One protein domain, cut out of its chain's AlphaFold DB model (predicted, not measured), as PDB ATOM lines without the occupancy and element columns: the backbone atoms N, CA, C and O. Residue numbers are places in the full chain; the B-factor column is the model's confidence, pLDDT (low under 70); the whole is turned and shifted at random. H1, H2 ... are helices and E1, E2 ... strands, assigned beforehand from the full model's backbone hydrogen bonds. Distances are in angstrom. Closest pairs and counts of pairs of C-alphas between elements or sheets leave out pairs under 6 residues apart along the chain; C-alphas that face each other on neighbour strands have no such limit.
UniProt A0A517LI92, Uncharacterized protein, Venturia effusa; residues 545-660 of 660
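Overview. This is residues 545 to 660 of the 660 residues of an uncharacterized protein of Venturia effusa (UniProt A0A517LI92). A curled sheet of four strands is covered by three helices: H1 and H3 pack on the sheet, and H2 bridges them, beside both and only grazing the sheet. A long loop, residues 555 to 575, and the tail, residues 654 to 660, lie at opposite ends of the longest axis. The printed part has 116 residues, with four named strands and three named helices in the order E1 E2 H1 E3 E4 H2 H3; the class is mixed, helices and strands. The sheet runs E2 E1 E3 E4 and is mixed. The whole is compact, with a radius of gyration of the C-alphas of 14.8 A, yet elongated in outline, spanning 47 by 26 by 21 A.

Along the chain. E1, residues 545 to 554, is 29.6 A long and begins at C-alpha 545 (39.737, -4.194, -38.852). E3, residues 602 to 609, is 22.8 A long, and E4, residues 615 to 622, is 21.3 A long; E2 has residues 576 to 578. H2, residues 625 to 640, is 22.1 A long and begins at C-alpha 625 (33.282, -8.711, -22.915). H1, residues 581 to 595, is 20.9 A long. H3, residues 643 to 653, is 15.1 A long and ends at C-alpha 653 (26.164, -11.157, -32.349).

Arrangement. The sheet is twisted, with E2 and E4 as edge strands. E1 and E3 are parallel, with N 548 and O 605 within hydrogen-bond range at 2.9 A. The hairpin E3 and E4 is antiparallel, with N 604 and O 620 at 2.8 A. E1 is staggered: residues 545 to 551 pair with E3, and 552 to 554 pair with E2 in an antiparallel hairpin, with N 577 and O 553 at 2.9 A. H1 is on the sheet at a height of 9.3 A. H3 is on it at a height of 8.0 A; its closest C-alphas to E4 are those of Ala 653 and Leu 620, 6.9 A apart. H2 only grazes the sheet with residues 626 to 631. H1 and H2 touch, closest at the C-alphas of Ala 585 and Val 634, 5.9 A, with a shallow tilt of 29 degrees, opposite ways. H2 touches H3 with residues 630 to 637 alone, closest at the C-alphas of Val 637 and Leu 643, 6.4 A; this helical hairpin has a shallow tilt of 14 degrees, opposite ways. In H1, H2 and H3 every O i to N i+4 pair is within hydrogen-bond range.

Size, cuts and confidence. The two C-alphas farthest apart are those of His 560 and His 660, 52.0 A. The printed part has no cut and ends at the chain's last residue. The link from E1 to E2, 21 residues, is long. The mean pLDDT of the printed part is 74.5; residues 553 to 581 and 654 to 660 are under 70.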
ATOM      1  N   GLN A 545      40.678  -3.265 -38.238       92.94
ATOM      2  CA  GLN A 545      39.737  -4.194 -38.852       92.94
ATOM      3  C   GLN A 545      40.467  -5.374 -39.498       92.94
ATOM      4  O   GLN A 545      41.403  -5.176 -40.269       92.94
ATOM      5  N   VAL A 546      40.009  -6.595 -39.232       91.81
ATOM      6  CA  VAL A 546      40.418  -7.793 -39.984       91.81
ATOM      7  C   VAL A 546      39.204  -8.298 -40.753       91.81
ATOM      8  O   VAL A 546      38.099  -8.329 -40.212       91.81
ATOM      9  N   GLN A 547      39.406  -8.667 -42.014       93.06
ATOM     10  CA  GLN A 547      38.405  -9.306 -42.857       93.06
ATOM     11  C   GLN A 547      38.864 -10.723 -43.192       93.06
ATOM     12  O   GLN A 547      39.876 -10.895 -43.865       93.06
ATOM     13  N   PHE A 548      38.097 -11.724 -42.775       90.19
ATOM     14  CA  PHE A 548      38.247 -13.089 -43.268       90.19
ATOM     15  C   PHE A 548      37.257 -13.317 -44.403       90.19
ATOM     16  O   PHE A 548      36.102 -12.889 -44.309       90.19
ATOM     17  N   GLU A 549      37.685 -14.028 -45.438       89.44
ATOM     18  CA  GLU A 549      36.776 -14.638 -46.407       89.44
ATOM     19  C   GLU A 549      36.925 -16.156 -46.314       89.44
ATOM     20  O   GLU A 549      38.036 -16.675 -46.212       89.44
ATOM     21  N   LEU A 550      35.794 -16.850 -46.230       83.75
ATOM     22  CA  LEU A 550      35.715 -18.252 -45.841       83.75
ATOM     23  C   LEU A 550      34.847 -19.016 -46.842       83.75
ATOM     24  O   LEU A 550      33.677 -18.690 -47.027       83.75
ATOM     25  N   TYR A 551      35.404 -20.066 -47.442       80.31
ATOM     26  CA  TYR A 551      34.707 -20.887 -48.431       80.31
ATOM     27  C   TYR A 551      34.155 -22.171 -47.798       80.31
ATOM     28  O   TYR A 551      34.884 -22.967 -47.188       80.31
ATOM     29  N   THR A 552      32.846 -22.378 -47.936       70.44
ATOM     30  CA  THR A 552      32.200 -23.665 -47.634       70.44
ATOM     31  C   THR A 552      32.375 -24.642 -48.802       70.44
ATOM     32  O   THR A 552      32.636 -24.229 -49.930       70.44
ATOM     33  N   TYR A 553      32.246 -25.944 -48.532       64.38
ATOM     34  CA  TYR A 553      32.207 -26.992 -49.559       64.38
ATOM     35  C   TYR A 553      31.077 -27.992 -49.286       64.38
ATOM     36  O   TYR A 553      30.788 -28.254 -48.109       64.38
ATOM     37  N   PRO A 554      30.479 -28.619 -50.321       54.25
ATOM     38  CA  PRO A 554      29.380 -29.550 -50.126       54.25
ATOM     39  C   PRO A 554      29.831 -30.822 -49.399       54.25
ATOM     40  O   PRO A 554      30.847 -31.440 -49.739       54.25
ATOM     41  N   ALA A 555      29.027 -31.292 -48.448       57.44
ATOM     42  CA  ALA A 555      29.247 -32.533 -47.703       57.44
ATOM     43  C   ALA A 555      29.433 -33.758 -48.617       57.44
ATOM     44  O   ALA A 555      30.182 -34.687 -48.301       57.44
ATOM     45  N   ALA A 556      28.756 -33.755 -49.770       55.75
ATOM     46  CA  ALA A 556      28.838 -34.807 -50.774       55.75
ATOM     47  C   ALA A 556      30.241 -34.953 -51.392       55.75
ATOM     48  O   ALA A 556      30.653 -36.076 -51.689       55.75
ATOM     49  N   GLU A 557      30.991 -33.856 -51.549       56.34
ATOM     50  CA  GLU A 557      32.279 -33.848 -52.258       56.34
ATOM     51  C   GLU A 557      33.435 -34.388 -51.403       56.34
ATOM     52  O   GLU A 557      34.356 -35.015 -51.924       56.34
ATOM     53  N   ARG A 558      33.359 -34.269 -50.067       53.62
ATOM     54  CA  ARG A 558      34.408 -34.770 -49.150       53.62
ATOM     55  C   ARG A 558      34.558 -36.296 -49.100       53.62
ATOM     56  O   ARG A 558      35.485 -36.784 -48.453       53.62
ATOM     57  N   ARG A 559      33.675 -37.068 -49.745       50.50
ATOM     58  CA  ARG A 559      33.542 -38.530 -49.562       50.50
ATOM     59  C   ARG A 559      34.763 -39.380 -49.953       50.50
ATOM     60  O   ARG A 559      34.736 -40.578 -49.675       50.50
ATOM     61  N   HIS A 560      35.806 -38.806 -50.559       48.31
ATOM     62  CA  HIS A 560      36.976 -39.561 -51.026       48.31
ATOM     63  C   HIS A 560      38.311 -39.292 -50.307       48.31
ATOM     64  O   HIS A 560      39.023 -40.268 -50.073       48.31
ATOM     65  N   ASP A 561      38.643 -38.057 -49.897       41.66
ATOM     66  CA  ASP A 561      40.031 -37.728 -49.490       41.66
ATOM     67  C   ASP A 561      40.255 -37.302 -48.022       41.66
ATOM     68  O   ASP A 561      41.392 -37.349 -47.549       41.66
ATOM     69  N   VAL A 562      39.222 -36.936 -47.245       44.53
ATOM     70  CA  VAL A 562      39.415 -36.451 -45.856       44.53
ATOM     71  C   VAL A 562      38.829 -37.403 -44.810       44.53
ATOM     72  O   VAL A 562      37.701 -37.254 -44.345       44.53
ATOM     73  N   LEU A 563      39.657 -38.348 -44.353       38.50
ATOM     74  CA  LEU A 563      39.405 -39.168 -43.158       38.50
ATOM     75  C   LEU A 563      39.599 -38.358 -41.854       38.50
ATOM     76  O   LEU A 563      40.529 -38.603 -41.083       38.50
ATOM     77  N   GLN A 564      38.698 -37.405 -41.605       46.81
ATOM     78  CA  GLN A 564      38.402 -36.859 -40.274       46.81
ATOM     79  C   GLN A 564      36.928 -37.149 -39.965       46.81
ATOM     80  O   GLN A 564      36.045 -36.447 -40.443       46.81
ATOM     81  N   GLN A 565      36.651 -38.220 -39.216       39.91
ATOM     82  CA  GLN A 565      35.288 -38.761 -39.054       39.91
ATOM     83  C   GLN A 565      34.477 -38.119 -37.911       39.91
ATOM     84  O   GLN A 565      33.353 -38.543 -37.656       39.91
ATOM     85  N   ASP A 566      35.035 -37.128 -37.211       43.44
ATOM     86  CA  ASP A 566      34.571 -36.726 -35.874       43.44
ATOM     87  C   ASP A 566      33.806 -35.390 -35.812       43.44
ATOM     88  O   ASP A 566      33.455 -34.939 -34.723       43.44
ATOM     89  N   TRP A 567      33.509 -34.761 -36.954       46.44
ATOM     90  CA  TRP A 567      32.766 -33.493 -37.015       46.44
ATOM     91  C   TRP A 567      31.257 -33.766 -36.916       46.44
ATOM     92  O   TRP A 567      30.634 -34.206 -37.880       46.44
ATOM     93  N   LYS A 568      30.674 -33.544 -35.732       41.53
ATOM     94  CA  LYS A 568      29.290 -33.930 -35.391       41.53
ATOM     95  C   LYS A 568      28.325 -32.740 -35.335       41.53
ATOM     96  O   LYS A 568      27.605 -32.583 -34.353       41.53
ATOM     97  N   GLY A 569      28.303 -31.926 -36.389       43.47
ATOM     98  CA  GLY A 569      27.219 -30.962 -36.613       43.47
ATOM     99  C   GLY A 569      25.955 -31.689 -37.082       43.47
ATOM    100  O   GLY A 569      26.017 -32.509 -37.998       43.47
ATOM    101  N   GLU A 570      24.808 -31.425 -36.450       40.06
ATOM    102  CA  GLU A 570      23.519 -32.032 -36.821       40.06
ATOM    103  C   GLU A 570      22.454 -30.971 -37.175       40.06
ATOM    104  O   GLU A 570      21.318 -31.006 -36.706       40.06
ATOM    105  N   SER A 571      22.823 -30.012 -38.023       42.31
ATOM    106  CA  SER A 571      22.062 -28.776 -38.243       42.31
ATOM    107  C   SER A 571      21.304 -28.684 -39.577       42.31
ATOM    108  O   SER A 571      21.130 -29.659 -40.309       42.31
ATOM    109  N   VAL A 572      20.844 -27.466 -39.882       45.31
ATOM    110  CA  VAL A 572      20.297 -27.052 -41.183       45.31
ATOM    111  C   VAL A 572      21.381 -27.048 -42.276       45.31
ATOM    112  O   VAL A 572      21.074 -27.346 -43.425       45.31
ATOM    113  N   TYR A 573      22.650 -26.821 -41.922       47.44
ATOM    114  CA  TYR A 573      23.799 -26.837 -42.839       47.44
ATOM    115  C   TYR A 573      24.393 -28.246 -43.036       47.44
ATOM    116  O   TYR A 573      25.558 -28.384 -43.390       47.44
ATOM    117  N   LYS A 574      23.610 -29.320 -42.839       50.84
ATOM    118  CA  LYS A 574      24.055 -30.730 -42.957       50.84
ATOM    119  C   LYS A 574      24.798 -31.072 -44.260       50.84
ATOM    120  O   LYS A 574      25.605 -32.005 -44.261       50.84
ATOM    121  N   ASP A 575      24.531 -30.328 -45.332       52.53
ATOM    122  CA  ASP A 575      25.150 -30.495 -46.647       52.53
ATOM    123  C   ASP A 575      26.288 -29.493 -46.959       52.53
ATOM    124  O   ASP A 575      26.858 -29.576 -48.044       52.53
ATOM    125  N   GLU A 576      26.702 -28.617 -46.032       48.00
ATOM    126  CA  GLU A 576      27.823 -27.669 -46.200       48.00
ATOM    127  C   GLU A 576      28.833 -27.740 -45.037       48.00
ATOM    128  O   GLU A 576      28.470 -27.740 -43.866       48.00
ATOM    129  N   TYR A 577      30.135 -27.734 -45.343       58.81
ATOM    130  CA  TYR A 577      31.197 -27.662 -44.329       58.81
ATOM    131  C   TYR A 577      32.334 -26.734 -44.766       58.81
ATOM    132  O   TYR A 577      32.948 -26.955 -45.813       58.81
ATOM    133  N   LEU A 578      32.728 -25.783 -43.912       58.19
ATOM    134  CA  LEU A 578      33.960 -24.997 -44.094       58.19
ATOM    135  C   LEU A 578      35.175 -25.933 -44.191       58.19
ATOM    136  O   LEU A 578      35.424 -26.723 -43.274       58.19
ATOM    137  N   ALA A 579      35.912 -25.874 -45.309       50.69
ATOM    138  CA  ALA A 579      37.050 -26.764 -45.600       50.69
ATOM    139  C   ALA A 579      38.108 -26.767 -44.483       50.69
ATOM    140  O   ALA A 579      38.707 -27.797 -44.179       50.69
ATOM    141  N   GLU A 580      38.292 -25.605 -43.859       59.03
ATOM    142  CA  GLU A 580      39.483 -25.232 -43.099       59.03
ATOM    143  C   GLU A 580      39.111 -24.616 -41.734       59.03
ATOM    144  O   GLU A 580      39.772 -23.688 -41.268       59.03
ATOM    145  N   SER A 581      38.029 -25.082 -41.082       63.12
ATOM    146  CA  SER A 581      37.490 -24.344 -39.922       63.12
ATOM    147  C   SER A 581      38.449 -24.211 -38.747       63.12
ATOM    148  O   SER A 581      38.625 -23.126 -38.199       63.12
ATOM    149  N   TYR A 582      39.111 -25.307 -38.384       70.56
ATOM    150  CA  TYR A 582      40.035 -25.325 -37.260       70.56
ATOM    151  C   TYR A 582      41.205 -24.333 -37.444       70.56
ATOM    152  O   TYR A 582      41.507 -23.601 -36.500       70.56
ATOM    153  N   PRO A 583      41.863 -24.244 -38.618       74.44
ATOM    154  CA  PRO A 583      42.852 -23.202 -38.854       74.44
ATOM    155  C   PRO A 583      42.350 -21.757 -38.792       74.44
ATOM    156  O   PRO A 583      43.026 -20.955 -38.151       74.44
ATOM    157  N   TRP A 584      41.210 -21.384 -39.397       80.75
ATOM    158  CA  TRP A 584      40.753 -19.988 -39.265       80.75
ATOM    159  C   TRP A 584      40.322 -19.677 -37.830       80.75
ATOM    160  O   TRP A 584      40.534 -18.561 -37.364       80.75
ATOM    161  N   ALA A 585      39.803 -20.664 -37.093       84.44
ATOM    162  CA  ALA A 585      39.462 -20.516 -35.682       84.44
ATOM    163  C   ALA A 585      40.722 -20.312 -34.818       84.44
ATOM    164  O   ALA A 585      40.756 -19.422 -33.970       84.44
ATOM    165  N   MET A 586      41.806 -21.048 -35.096       83.44
ATOM    166  CA  MET A 586      43.133 -20.770 -34.527       83.44
ATOM    167  C   MET A 586      43.627 -19.359 -34.896       83.44
ATOM    168  O   MET A 586      44.149 -18.655 -34.038       83.44
ATOM    169  N   LEU A 587      43.432 -18.929 -36.146       84.38
ATOM    170  CA  LEU A 587      43.893 -17.635 -36.654       84.38
ATOM    171  C   LEU A 587      43.139 -16.451 -36.021       84.38
ATOM    172  O   LEU A 587      43.755 -15.455 -35.647       84.38
ATOM    173  N   LEU A 588      41.823 -16.585 -35.819       88.81
ATOM    174  CA  LEU A 588      41.030 -15.656 -35.010       88.81
ATOM    175  C   LEU A 588      41.502 -15.629 -33.561       88.81
ATOM    176  O   LEU A 588      41.635 -14.549 -32.991       88.81
ATOM    177  N   LYS A 589      41.802 -16.790 -32.969       89.75
ATOM    178  CA  LYS A 589      42.311 -16.846 -31.597       89.75
ATOM    179  C   LYS A 589      43.660 -16.136 -31.448       89.75
ATOM    180  O   LYS A 589      43.888 -15.481 -30.432       89.75
ATOM    181  N   ASP A 590      44.549 -16.220 -32.433       87.44
ATOM    182  CA  ASP A 590      45.798 -15.448 -32.444       87.44
ATOM    183  C   ASP A 590      45.515 -13.932 -32.513       87.44
ATOM    184  O   ASP A 590      46.052 -13.173 -31.704       87.44
ATOM    185  N   CYS A 591      44.594 -13.486 -33.381       89.62
ATOM    186  CA  CYS A 591      44.135 -12.089 -33.410       89.62
ATOM    187  C   CYS A 591      43.559 -11.633 -32.057       89.62
ATOM    188  O   CYS A 591      43.930 -10.573 -31.552       89.62
ATOM    189  N   PHE A 592      42.695 -12.436 -31.429       92.12
ATOM    190  CA  PHE A 592      42.080 -12.108 -30.141       92.12
ATOM    191  C   PHE A 592      43.115 -12.031 -29.014       92.12
ATOM    192  O   PHE A 592      43.079 -11.090 -28.220       92.12
ATOM    193  N   GLN A 593      44.091 -12.944 -28.982       91.19
ATOM    194  CA  GLN A 593      45.206 -12.899 -28.031       91.19
ATOM    195  C   GLN A 593      46.035 -11.611 -28.146       91.19
ATOM    196  O   GLN A 593      46.464 -11.087 -27.119       91.19
ATOM    197  N   VAL A 594      46.226 -11.081 -29.358       90.56
ATOM    198  CA  VAL A 594      46.950  -9.818 -29.600       90.56
ATOM    199  C   VAL A 594      46.081  -8.577 -29.331       90.56
ATOM    200  O   VAL A 594      46.601  -7.527 -28.948       90.56
ATOM    201  N   TRP A 595      44.758  -8.675 -29.483       92.31
ATOM    202  CA  TRP A 595      43.819  -7.582 -29.195       92.31
ATOM    203  C   TRP A 595      43.426  -7.456 -27.716       92.31
ATOM    204  O   TRP A 595      43.038  -6.363 -27.282       92.31
ATOM    205  N   ARG A 596      43.563  -8.529 -26.923       90.56
ATOM    206  CA  ARG A 596      43.366  -8.526 -25.464       90.56
ATOM    207  C   ARG A 596      44.168  -7.402 -24.797       90.56
ATOM    208  O   ARG A 596      45.385  -7.312 -24.926       90.56
ATOM    209  N   GLY A 597      43.474  -6.562 -24.032       86.44
ATOM    210  CA  GLY A 597      44.080  -5.436 -23.313       86.44
ATOM    211  C   GLY A 597      44.341  -4.187 -24.160       86.44
ATOM    212  O   GLY A 597      44.831  -3.197 -23.617       86.44
ATOM    213  N   THR A 598      43.994  -4.179 -25.452       88.06
ATOM    214  CA  THR A 598      43.968  -2.931 -26.229       88.06
ATOM    215  C   THR A 598      42.656  -2.169 -25.967       88.06
ATOM    216  O   THR A 598      41.601  -2.801 -25.913       88.06
ATOM    217  N   PRO A 599      42.689  -0.835 -25.762       87.56
ATOM    218  CA  PRO A 599      41.488  -0.045 -25.464       87.56
ATOM    219  C   PRO A 599      40.721   0.387 -26.724       87.56
ATOM    220  O   PRO A 599      39.554   0.760 -26.630       87.56
ATOM    221  N   ASP A 600      41.372   0.360 -27.890       89.31
ATOM    222  CA  ASP A 600      40.769   0.722 -29.172       89.31
ATOM    223  C   ASP A 600      39.769  -0.368 -29.612       89.31
ATOM    224  O   ASP A 600      40.154  -1.545 -29.654       89.31
ATOM    225  N   PRO A 601      38.523  -0.018 -29.997       90.31
ATOM    226  CA  PRO A 601      37.560  -0.991 -30.502       90.31
ATOM    227  C   PRO A 601      38.044  -1.605 -31.819       90.31
ATOM    228  O   PRO A 601      38.583  -0.905 -32.681       90.31
ATOM    229  N   ARG A 602      37.834  -2.915 -31.978       92.62
ATOM    230  CA  ARG A 602      38.218  -3.670 -33.177       92.62
ATOM    231  C   ARG A 602      36.999  -4.120 -33.952       92.62
ATOM    232  O   ARG A 602      35.926  -4.313 -33.384       92.62
ATOM    233  N   TYR A 603      37.192  -4.317 -35.246       93.31
ATOM    234  CA  TYR A 603      36.156  -4.779 -36.155       93.31
ATOM    235  C   TYR A 603      36.595  -6.090 -36.797       93.31
ATOM    236  O   TYR A 603      37.691  -6.200 -37.348       93.31
ATOM    237  N   LEU A 604      35.735  -7.095 -36.725       92.94
ATOM    238  CA  LEU A 604      35.918  -8.359 -37.410       92.94
ATOM    239  C   LEU A 604      34.844  -8.472 -38.485       92.94
ATOM    240  O   LEU A 604      33.669  -8.656 -38.171       92.94
ATOM    241  N   LYS A 605      35.259  -8.375 -39.748       92.69
ATOM    242  CA  LYS A 605      34.406  -8.753 -40.869       92.69
ATOM    243  C   LYS A 605      34.628 -10.229 -41.186       92.69
ATOM    244  O   LYS A 605      35.765 -10.651 -41.395       92.69
ATOM    245  N   LEU A 606      33.550 -10.998 -41.244       90.25
ATOM    246  CA  LEU A 606      33.550 -12.367 -41.747       90.25
ATOM    247  C   LEU A 606      32.652 -12.406 -42.978       90.25
ATOM    248  O   LEU A 606      31.463 -12.119 -42.870       90.25
ATOM    249  N   SER A 607      33.208 -12.765 -44.128       89.62
ATOM    250  CA  SER A 607      32.433 -13.094 -45.324       89.62
ATOM    251  C   SER A 607      32.496 -14.603 -45.538       89.62
ATOM    252  O   SER A 607      33.585 -15.168 -45.605       89.62
ATOM    253  N   ILE A 608      31.345 -15.261 -45.621       85.62
ATOM    254  CA  ILE A 608      31.228 -16.706 -45.818       85.62
ATOM    255  C   ILE A 608      30.520 -16.941 -47.149       85.62
ATOM    256  O   ILE A 608      29.347 -16.601 -47.299       85.62
ATOM    257  N   ASP A 609      31.251 -17.499 -48.110       82.75
ATOM    258  CA  ASP A 609      30.727 -17.859 -49.423       82.75
ATOM    259  C   ASP A 609      30.163 -19.297 -49.353       82.75
ATOM    260  O   ASP A 609      30.872 -20.268 -49.039       82.75
ATOM    261  N   HIS A 610      28.855 -19.421 -49.590       78.44
ATOM    262  CA  HIS A 610      28.090 -20.664 -49.484       78.44
ATOM    263  C   HIS A 610      28.088 -21.460 -50.795       78.44
ATOM    264  O   HIS A 610      28.195 -20.905 -51.893       78.44
ATOM    265  N   CYS A 611      27.905 -22.777 -50.703       72.19
ATOM    266  CA  CYS A 611      27.763 -23.653 -51.869       72.19
ATOM    267  C   CYS A 611      26.434 -23.404 -52.597       72.19
ATOM    268  O   CYS A 611      26.340 -23.636 -53.802       72.19
ATOM    269  N   SER A 612      25.437 -22.860 -51.888       74.62
ATOM    270  CA  SER A 612      24.209 -22.283 -52.458       74.62
ATOM    271  C   SER A 612      24.446 -21.086 -53.399       74.62
ATOM    272  O   SER A 612      23.500 -20.621 -54.034       74.62
ATOM    273  N   SER A 613      25.686 -20.590 -53.517       76.75
ATOM    274  CA  SER A 613      26.099 -19.321 -54.146       76.75
ATOM    275  C   SER A 613      25.629 -18.046 -53.431       76.75
ATOM    276  O   SER A 613      25.829 -16.940 -53.933       76.75
ATOM    277  N   GLU A 614      25.060 -18.179 -52.233       85.12
ATOM    278  CA  GLU A 614      24.785 -17.055 -51.337       85.12
ATOM    279  C   GLU A 614      26.058 -16.642 -50.575       85.12
ATOM    280  O   GLU A 614      26.981 -17.434 -50.387       85.12
ATOM    281  N   ARG A 615      26.122 -15.388 -50.119       86.62
ATOM    282  CA  ARG A 615      27.252 -14.858 -49.343       86.62
ATOM    283  C   ARG A 615      26.739 -14.226 -48.060       86.62
ATOM    284  O   ARG A 615      26.067 -13.197 -48.106       86.62
ATOM    285  N   SER A 616      27.079 -14.828 -46.927       85.69
ATOM    286  CA  SER A 616      26.795 -14.270 -45.603       85.69
ATOM    287  C   SER A 616      27.909 -13.296 -45.223       85.69
ATOM    288  O   SER A 616      29.080 -13.666 -45.280       85.69
ATOM    289  N   GLU A 617      27.590 -12.064 -44.822       90.56
ATOM    290  CA  GLU A 617      28.586 -11.110 -44.314       90.56
ATOM    291  C   GLU A 617      28.207 -10.605 -42.920       90.56
ATOM    292  O   GLU A 617      27.173  -9.968 -42.759       90.56
ATOM    293  N   PHE A 618      29.087 -10.839 -41.946       90.12
ATOM    294  CA  PHE A 618      28.961 -10.397 -40.556       90.12
ATOM    295  C   PHE A 618      30.014  -9.319 -40.268       90.12
ATOM    296  O   PHE A 618      31.157  -9.436 -40.718       90.12
ATOM    297  N   ASN A 619      29.669  -8.271 -39.519       92.00
ATOM    298  CA  ASN A 619      30.515  -7.104 -39.244       92.00
ATOM    299  C   ASN A 619      30.556  -6.802 -37.735       92.00
ATOM    300  O   ASN A 619      30.034  -5.799 -37.246       92.00
ATOM    301  N   LEU A 620      31.217  -7.682 -36.984       90.62
ATOM    302  CA  LEU A 620      31.239  -7.652 -35.526       90.62
ATOM    303  C   LEU A 620      32.158  -6.550 -34.978       90.62
ATOM    304  O   LEU A 620      33.342  -6.486 -35.307       90.62
ATOM    305  N   ALA A 621      31.644  -5.737 -34.054       90.94
ATOM    306  CA  ALA A 621      32.456  -4.850 -33.221       90.94
ATOM    307  C   ALA A 621      32.949  -5.617 -31.978       90.94
ATOM    308  O   ALA A 621      32.187  -5.867 -31.038       90.94
ATOM    309  N   VAL A 622      34.223  -6.010 -31.989       88.44
ATOM    310  CA  VAL A 622      34.841  -6.948 -31.044       88.44
ATOM    311  C   VAL A 622      35.705  -6.189 -30.032       88.44
ATOM    312  O   VAL A 622      36.842  -5.808 -30.311       88.44
ATOM    313  N   PHE A 623      35.161  -5.946 -28.840       89.75
ATOM    314  CA  PHE A 623      35.858  -5.276 -27.736       89.75
ATOM    315  C   PHE A 623      35.253  -5.655 -26.377       89.75
ATOM    316  O   PHE A 623      34.096  -6.074 -26.302       89.75
ATOM    317  N   GLY A 624      36.031  -5.503 -25.299       89.50
ATOM    318  CA  GLY A 624      35.591  -5.819 -23.934       89.50
ATOM    319  C   GLY A 624      35.048  -7.247 -23.809       89.50
ATOM    320  O   GLY A 624      35.624  -8.186 -24.357       89.50
ATOM    321  N   ASP A 625      33.907  -7.402 -23.146       89.12
ATOM    322  CA  ASP A 625      33.282  -8.711 -22.915       89.12
ATOM    323  C   ASP A 625      32.843  -9.412 -24.215       89.12
ATOM    324  O   ASP A 625      32.813 -10.639 -24.266       89.12
ATOM    325  N   LYS A 626      32.589  -8.666 -25.305       88.50
ATOM    326  CA  LYS A 626      32.287  -9.255 -26.626       88.50
ATOM    327  C   LYS A 626      33.489  -9.993 -27.219       88.50
ATOM    328  O   LYS A 626      33.301 -11.001 -27.892       88.50
ATOM    329  N   LEU A 627      34.712  -9.508 -26.966       90.69
ATOM    330  CA  LEU A 627      35.944 -10.195 -27.372       90.69
ATOM    331  C   LEU A 627      36.083 -11.526 -26.630       90.69
ATOM    332  O   LEU A 627      36.395 -12.533 -27.253       90.69
ATOM    333  N   LEU A 628      35.800 -11.536 -25.324       91.56
ATOM    334  CA  LEU A 628      35.871 -12.744 -24.501       91.56
ATOM    335  C   LEU A 628      34.791 -13.762 -24.895       91.56
ATOM    336  O   LEU A 628      35.117 -14.920 -25.115       91.56
ATOM    337  N   ALA A 629      33.540 -13.332 -25.085       91.56
ATOM    338  CA  ALA A 629      32.453 -14.218 -25.504       91.56
ATOM    339  C   ALA A 629      32.679 -14.833 -26.900       91.56
ATOM    340  O   ALA A 629      32.375 -16.006 -27.115       91.56
ATOM    341  N   LEU A 630      33.241 -14.067 -27.845       91.25
ATOM    342  CA  LEU A 630      33.614 -14.575 -29.168       91.25
ATOM    343  C   LEU A 630      34.845 -15.498 -29.105       91.25
ATOM    344  O   LEU A 630      34.905 -16.477 -29.845       91.25
ATOM    345  N   GLU A 631      35.803 -15.239 -28.213       92.38
ATOM    346  CA  GLU A 631      36.945 -16.133 -27.983       92.38
ATOM    347  C   GLU A 631      36.518 -17.453 -27.320       92.38
ATOM    348  O   GLU A 631      36.946 -18.507 -27.777       92.38
ATOM    349  N   ASP A 632      35.624 -17.424 -26.326       92.31
ATOM    350  CA  ASP A 632      35.034 -18.619 -25.702       92.31
ATOM    351  C   ASP A 632      34.172 -19.417 -26.701       92.31
ATOM    352  O   ASP A 632      34.166 -20.653 -26.681       92.31
ATOM    353  N   CYS A 633      33.481 -18.737 -27.625       90.88
ATOM    354  CA  CYS A 633      32.800 -19.374 -28.755       90.88
ATOM    355  C   CYS A 633      33.809 -20.072 -29.683       90.88
ATOM    356  O   CYS A 633      33.668 -21.264 -29.953       90.88
ATOM    357  N   VAL A 634      34.869 -19.378 -30.111       90.50
ATOM    358  CA  VAL A 634      35.933 -19.946 -30.957       90.50
ATOM    359  C   VAL A 634      36.654 -21.110 -30.267       90.50
ATOM    360  O   VAL A 634      36.919 -22.120 -30.915       90.50
ATOM    361  N   ASP A 635      36.903 -21.043 -28.958       89.69
ATOM    362  CA  ASP A 635      37.469 -22.159 -28.193       89.69
ATOM    363  C   ASP A 635      36.502 -23.335 -28.060       89.69
ATOM    364  O   ASP A 635      36.930 -24.488 -28.141       89.69
ATOM    365  N   THR A 636      35.199 -23.070 -27.945       87.50
ATOM    366  CA  THR A 636      34.173 -24.117 -28.018       87.50
ATOM    367  C   THR A 636      34.223 -24.808 -29.383       87.50
ATOM    368  O   THR A 636      34.350 -26.027 -29.424       87.50
ATOM    369  N   VAL A 637      34.245 -24.054 -30.489       84.12
ATOM    370  CA  VAL A 637      34.341 -24.567 -31.875       84.12
ATOM    371  C   VAL A 637      35.635 -25.368 -32.103       84.12
ATOM    372  O   VAL A 637      35.619 -26.424 -32.738       84.12
ATOM    373  N   LEU A 638      36.764 -24.921 -31.539       83.06
ATOM    374  CA  LEU A 638      38.053 -25.628 -31.587       83.06
ATOM    375  C   LEU A 638      38.067 -26.945 -30.785       83.06
ATOM    376  O   LEU A 638      38.947 -27.776 -31.022       83.06
ATOM    377  N   VAL A 639      37.133 -27.140 -29.848       84.19
ATOM    378  CA  VAL A 639      37.024 -28.337 -28.991       84.19
ATOM    379  C   VAL A 639      35.903 -29.284 -29.438       84.19
ATOM    380  O   VAL A 639      36.079 -30.498 -29.364       84.19
ATOM    381  N   SER A 640      34.764 -28.758 -29.894       79.75
ATOM    382  CA  SER A 640      33.605 -29.540 -30.346       79.75
ATOM    383  C   SER A 640      33.654 -29.909 -31.831       79.75
ATOM    384  O   SER A 640      33.020 -30.883 -32.231       79.75
ATOM    385  N   HIS A 641      34.378 -29.125 -32.639       73.56
ATOM    386  CA  HIS A 641      34.299 -29.117 -34.107       73.56
ATOM    387  C   HIS A 641      32.889 -28.810 -34.653       73.56
ATOM    388  O   HIS A 641      32.575 -29.129 -35.799       73.56
ATOM    389  N   ASP A 642      32.054 -28.166 -33.833       77.94
ATOM    390  CA  ASP A 642      30.712 -27.699 -34.172       77.94
ATOM    391  C   ASP A 642      30.786 -26.300 -34.805       77.94
ATOM    392  O   ASP A 642      31.149 -25.323 -34.148       77.94
ATOM    393  N   LEU A 643      30.460 -26.212 -36.096       73.88
ATOM    394  CA  LEU A 643      30.358 -24.949 -36.834       73.88
ATOM    395  C   LEU A 643      29.027 -24.235 -36.616       73.88
ATOM    396  O   LEU A 643      28.948 -23.021 -36.785       73.88
ATOM    397  N   ASP A 644      27.988 -24.961 -36.236       76.00
ATOM    398  CA  ASP A 644      26.654 -24.417 -36.042       76.00
ATOM    399  C   ASP A 644      26.613 -23.595 -34.754       76.00
ATOM    400  O   ASP A 644      25.993 -22.535 -34.713       76.00
ATOM    401  N   ALA A 645      27.364 -24.008 -33.730       79.50
ATOM    402  CA  ALA A 645      27.651 -23.186 -32.556       79.50
ATOM    403  C   ALA A 645      28.265 -21.818 -32.925       79.50
ATOM    404  O   ALA A 645      27.861 -20.801 -32.359       79.50
ATOM    405  N   LEU A 646      29.181 -21.771 -33.908       83.31
ATOM    406  CA  LEU A 646      29.710 -20.507 -34.435       83.31
ATOM    407  C   LEU A 646      28.628 -19.733 -35.189       83.31
ATOM    408  O   LEU A 646      28.387 -18.578 -34.869       83.31
ATOM    409  N   MET A 647      27.979 -20.341 -36.187       83.25
ATOM    410  CA  MET A 647      27.023 -19.638 -37.050       83.25
ATOM    411  C   MET A 647      25.859 -19.049 -36.244       83.25
ATOM    412  O   MET A 647      25.495 -17.896 -36.456       83.25
ATOM    413  N   ASN A 648      25.345 -19.782 -35.253       85.06
ATOM    414  CA  ASN A 648      24.332 -19.275 -34.328       85.06
ATOM    415  C   ASN A 648      24.858 -18.112 -33.466       85.06
ATOM    416  O   ASN A 648      24.131 -17.143 -33.254       85.06
ATOM    417  N   PHE A 649      26.117 -18.159 -33.005       86.94
ATOM    418  CA  PHE A 649      26.740 -17.027 -32.311       86.94
ATOM    419  C   PHE A 649      26.897 -15.810 -33.233       86.94
ATOM    420  O   PHE A 649      26.571 -14.705 -32.818       86.94
ATOM    421  N   LEU A 650      27.352 -15.992 -34.478       85.38
ATOM    422  CA  LEU A 650      27.518 -14.906 -35.451       85.38
ATOM    423  C   LEU A 650      26.178 -14.237 -35.770       85.38
ATOM    424  O   LEU A 650      26.075 -13.021 -35.656       85.38
ATOM    425  N   ILE A 651      25.139 -15.021 -36.070       85.00
ATOM    426  CA  ILE A 651      23.778 -14.521 -36.329       85.00
ATOM    427  C   ILE A 651      23.223 -13.753 -35.113       85.00
ATOM    428  O   ILE A 651      22.557 -12.734 -35.279       85.00
ATOM    429  N   PHE A 652      23.522 -14.199 -33.889       84.25
ATOM    430  CA  PHE A 652      23.103 -13.509 -32.664       84.25
ATOM    431  C   PHE A 652      23.936 -12.251 -32.348       84.25
ATOM    432  O   PHE A 652      23.402 -11.278 -31.819       84.25
ATOM    433  N   ALA A 653      25.235 -12.247 -32.660       80.25
ATOM    434  CA  ALA A 653      26.164 -11.157 -32.349       80.25
ATOM    435  C   ALA A 653      26.200 -10.044 -33.412       80.25
ATOM    436  O   ALA A 653      26.582  -8.916 -33.091       80.25
ATOM    437  N   ASP A 654      25.816 -10.359 -34.653       67.31
ATOM    438  CA  ASP A 654      25.686  -9.420 -35.776       67.31
ATOM    439  C   ASP A 654      24.312  -8.730 -35.817       67.31
ATOM    440  O   ASP A 654      24.139  -7.706 -36.479       67.31
ATOM    441  N   ALA A 655      23.341  -9.227 -35.038       55.75
ATOM    442  CA  ALA A 655      22.137  -8.471 -34.722       55.75
ATOM    443  C   ALA A 655      22.541  -7.077 -34.193       55.75
ATOM    444  O   ALA A 655      23.386  -6.988 -33.296       55.75
ATOM    445  N   PRO A 656      21.982  -5.971 -34.725       49.16
ATOM    446  CA  PRO A 656      22.469  -4.631 -34.421       49.16
ATOM    447  C   PRO A 656      22.225  -4.296 -32.948       49.16
ATOM    448  O   PRO A 656      21.113  -3.955 -32.550       49.16
ATOM    449  N   ILE A 657      23.281  -4.392 -32.136       38.69
ATOM    450  CA  ILE A 657      23.235  -4.102 -30.700       38.69
ATOM    451  C   ILE A 657      22.989  -2.601 -30.518       38.69
ATOM    452  O   ILE A 657      23.912  -1.785 -30.538       38.69
ATOM    453  N   THR A 658      21.715  -2.251 -30.348       29.05
ATOM    454  CA  THR A 658      21.246  -0.920 -29.970       29.05
ATOM    455  C   THR A 658      21.719  -0.616 -28.555       29.05
ATOM    456  O   THR A 658      21.103  -1.036 -27.574       29.05
ATOM    457  N   PHE A 659      22.840   0.096 -28.449       30.55
ATOM    458  CA  PHE A 659      23.296   0.664 -27.188       30.55
ATOM    459  C   PHE A 659      22.278   1.719 -26.723       30.55
ATOM    460  O   PHE A 659      22.064   2.715 -27.417       30.55
ATOM    461  N   HIS A 660      21.650   1.456 -25.576       27.02
ATOM    462  CA  HIS A 660      20.759   2.361 -24.844       27.02
ATOM    463  C   HIS A 660      21.503   3.014 -23.674       27.02
ATOM    464  O   HIS A 660      22.364   2.322 -23.082       27.02
TER     465      HIS A 660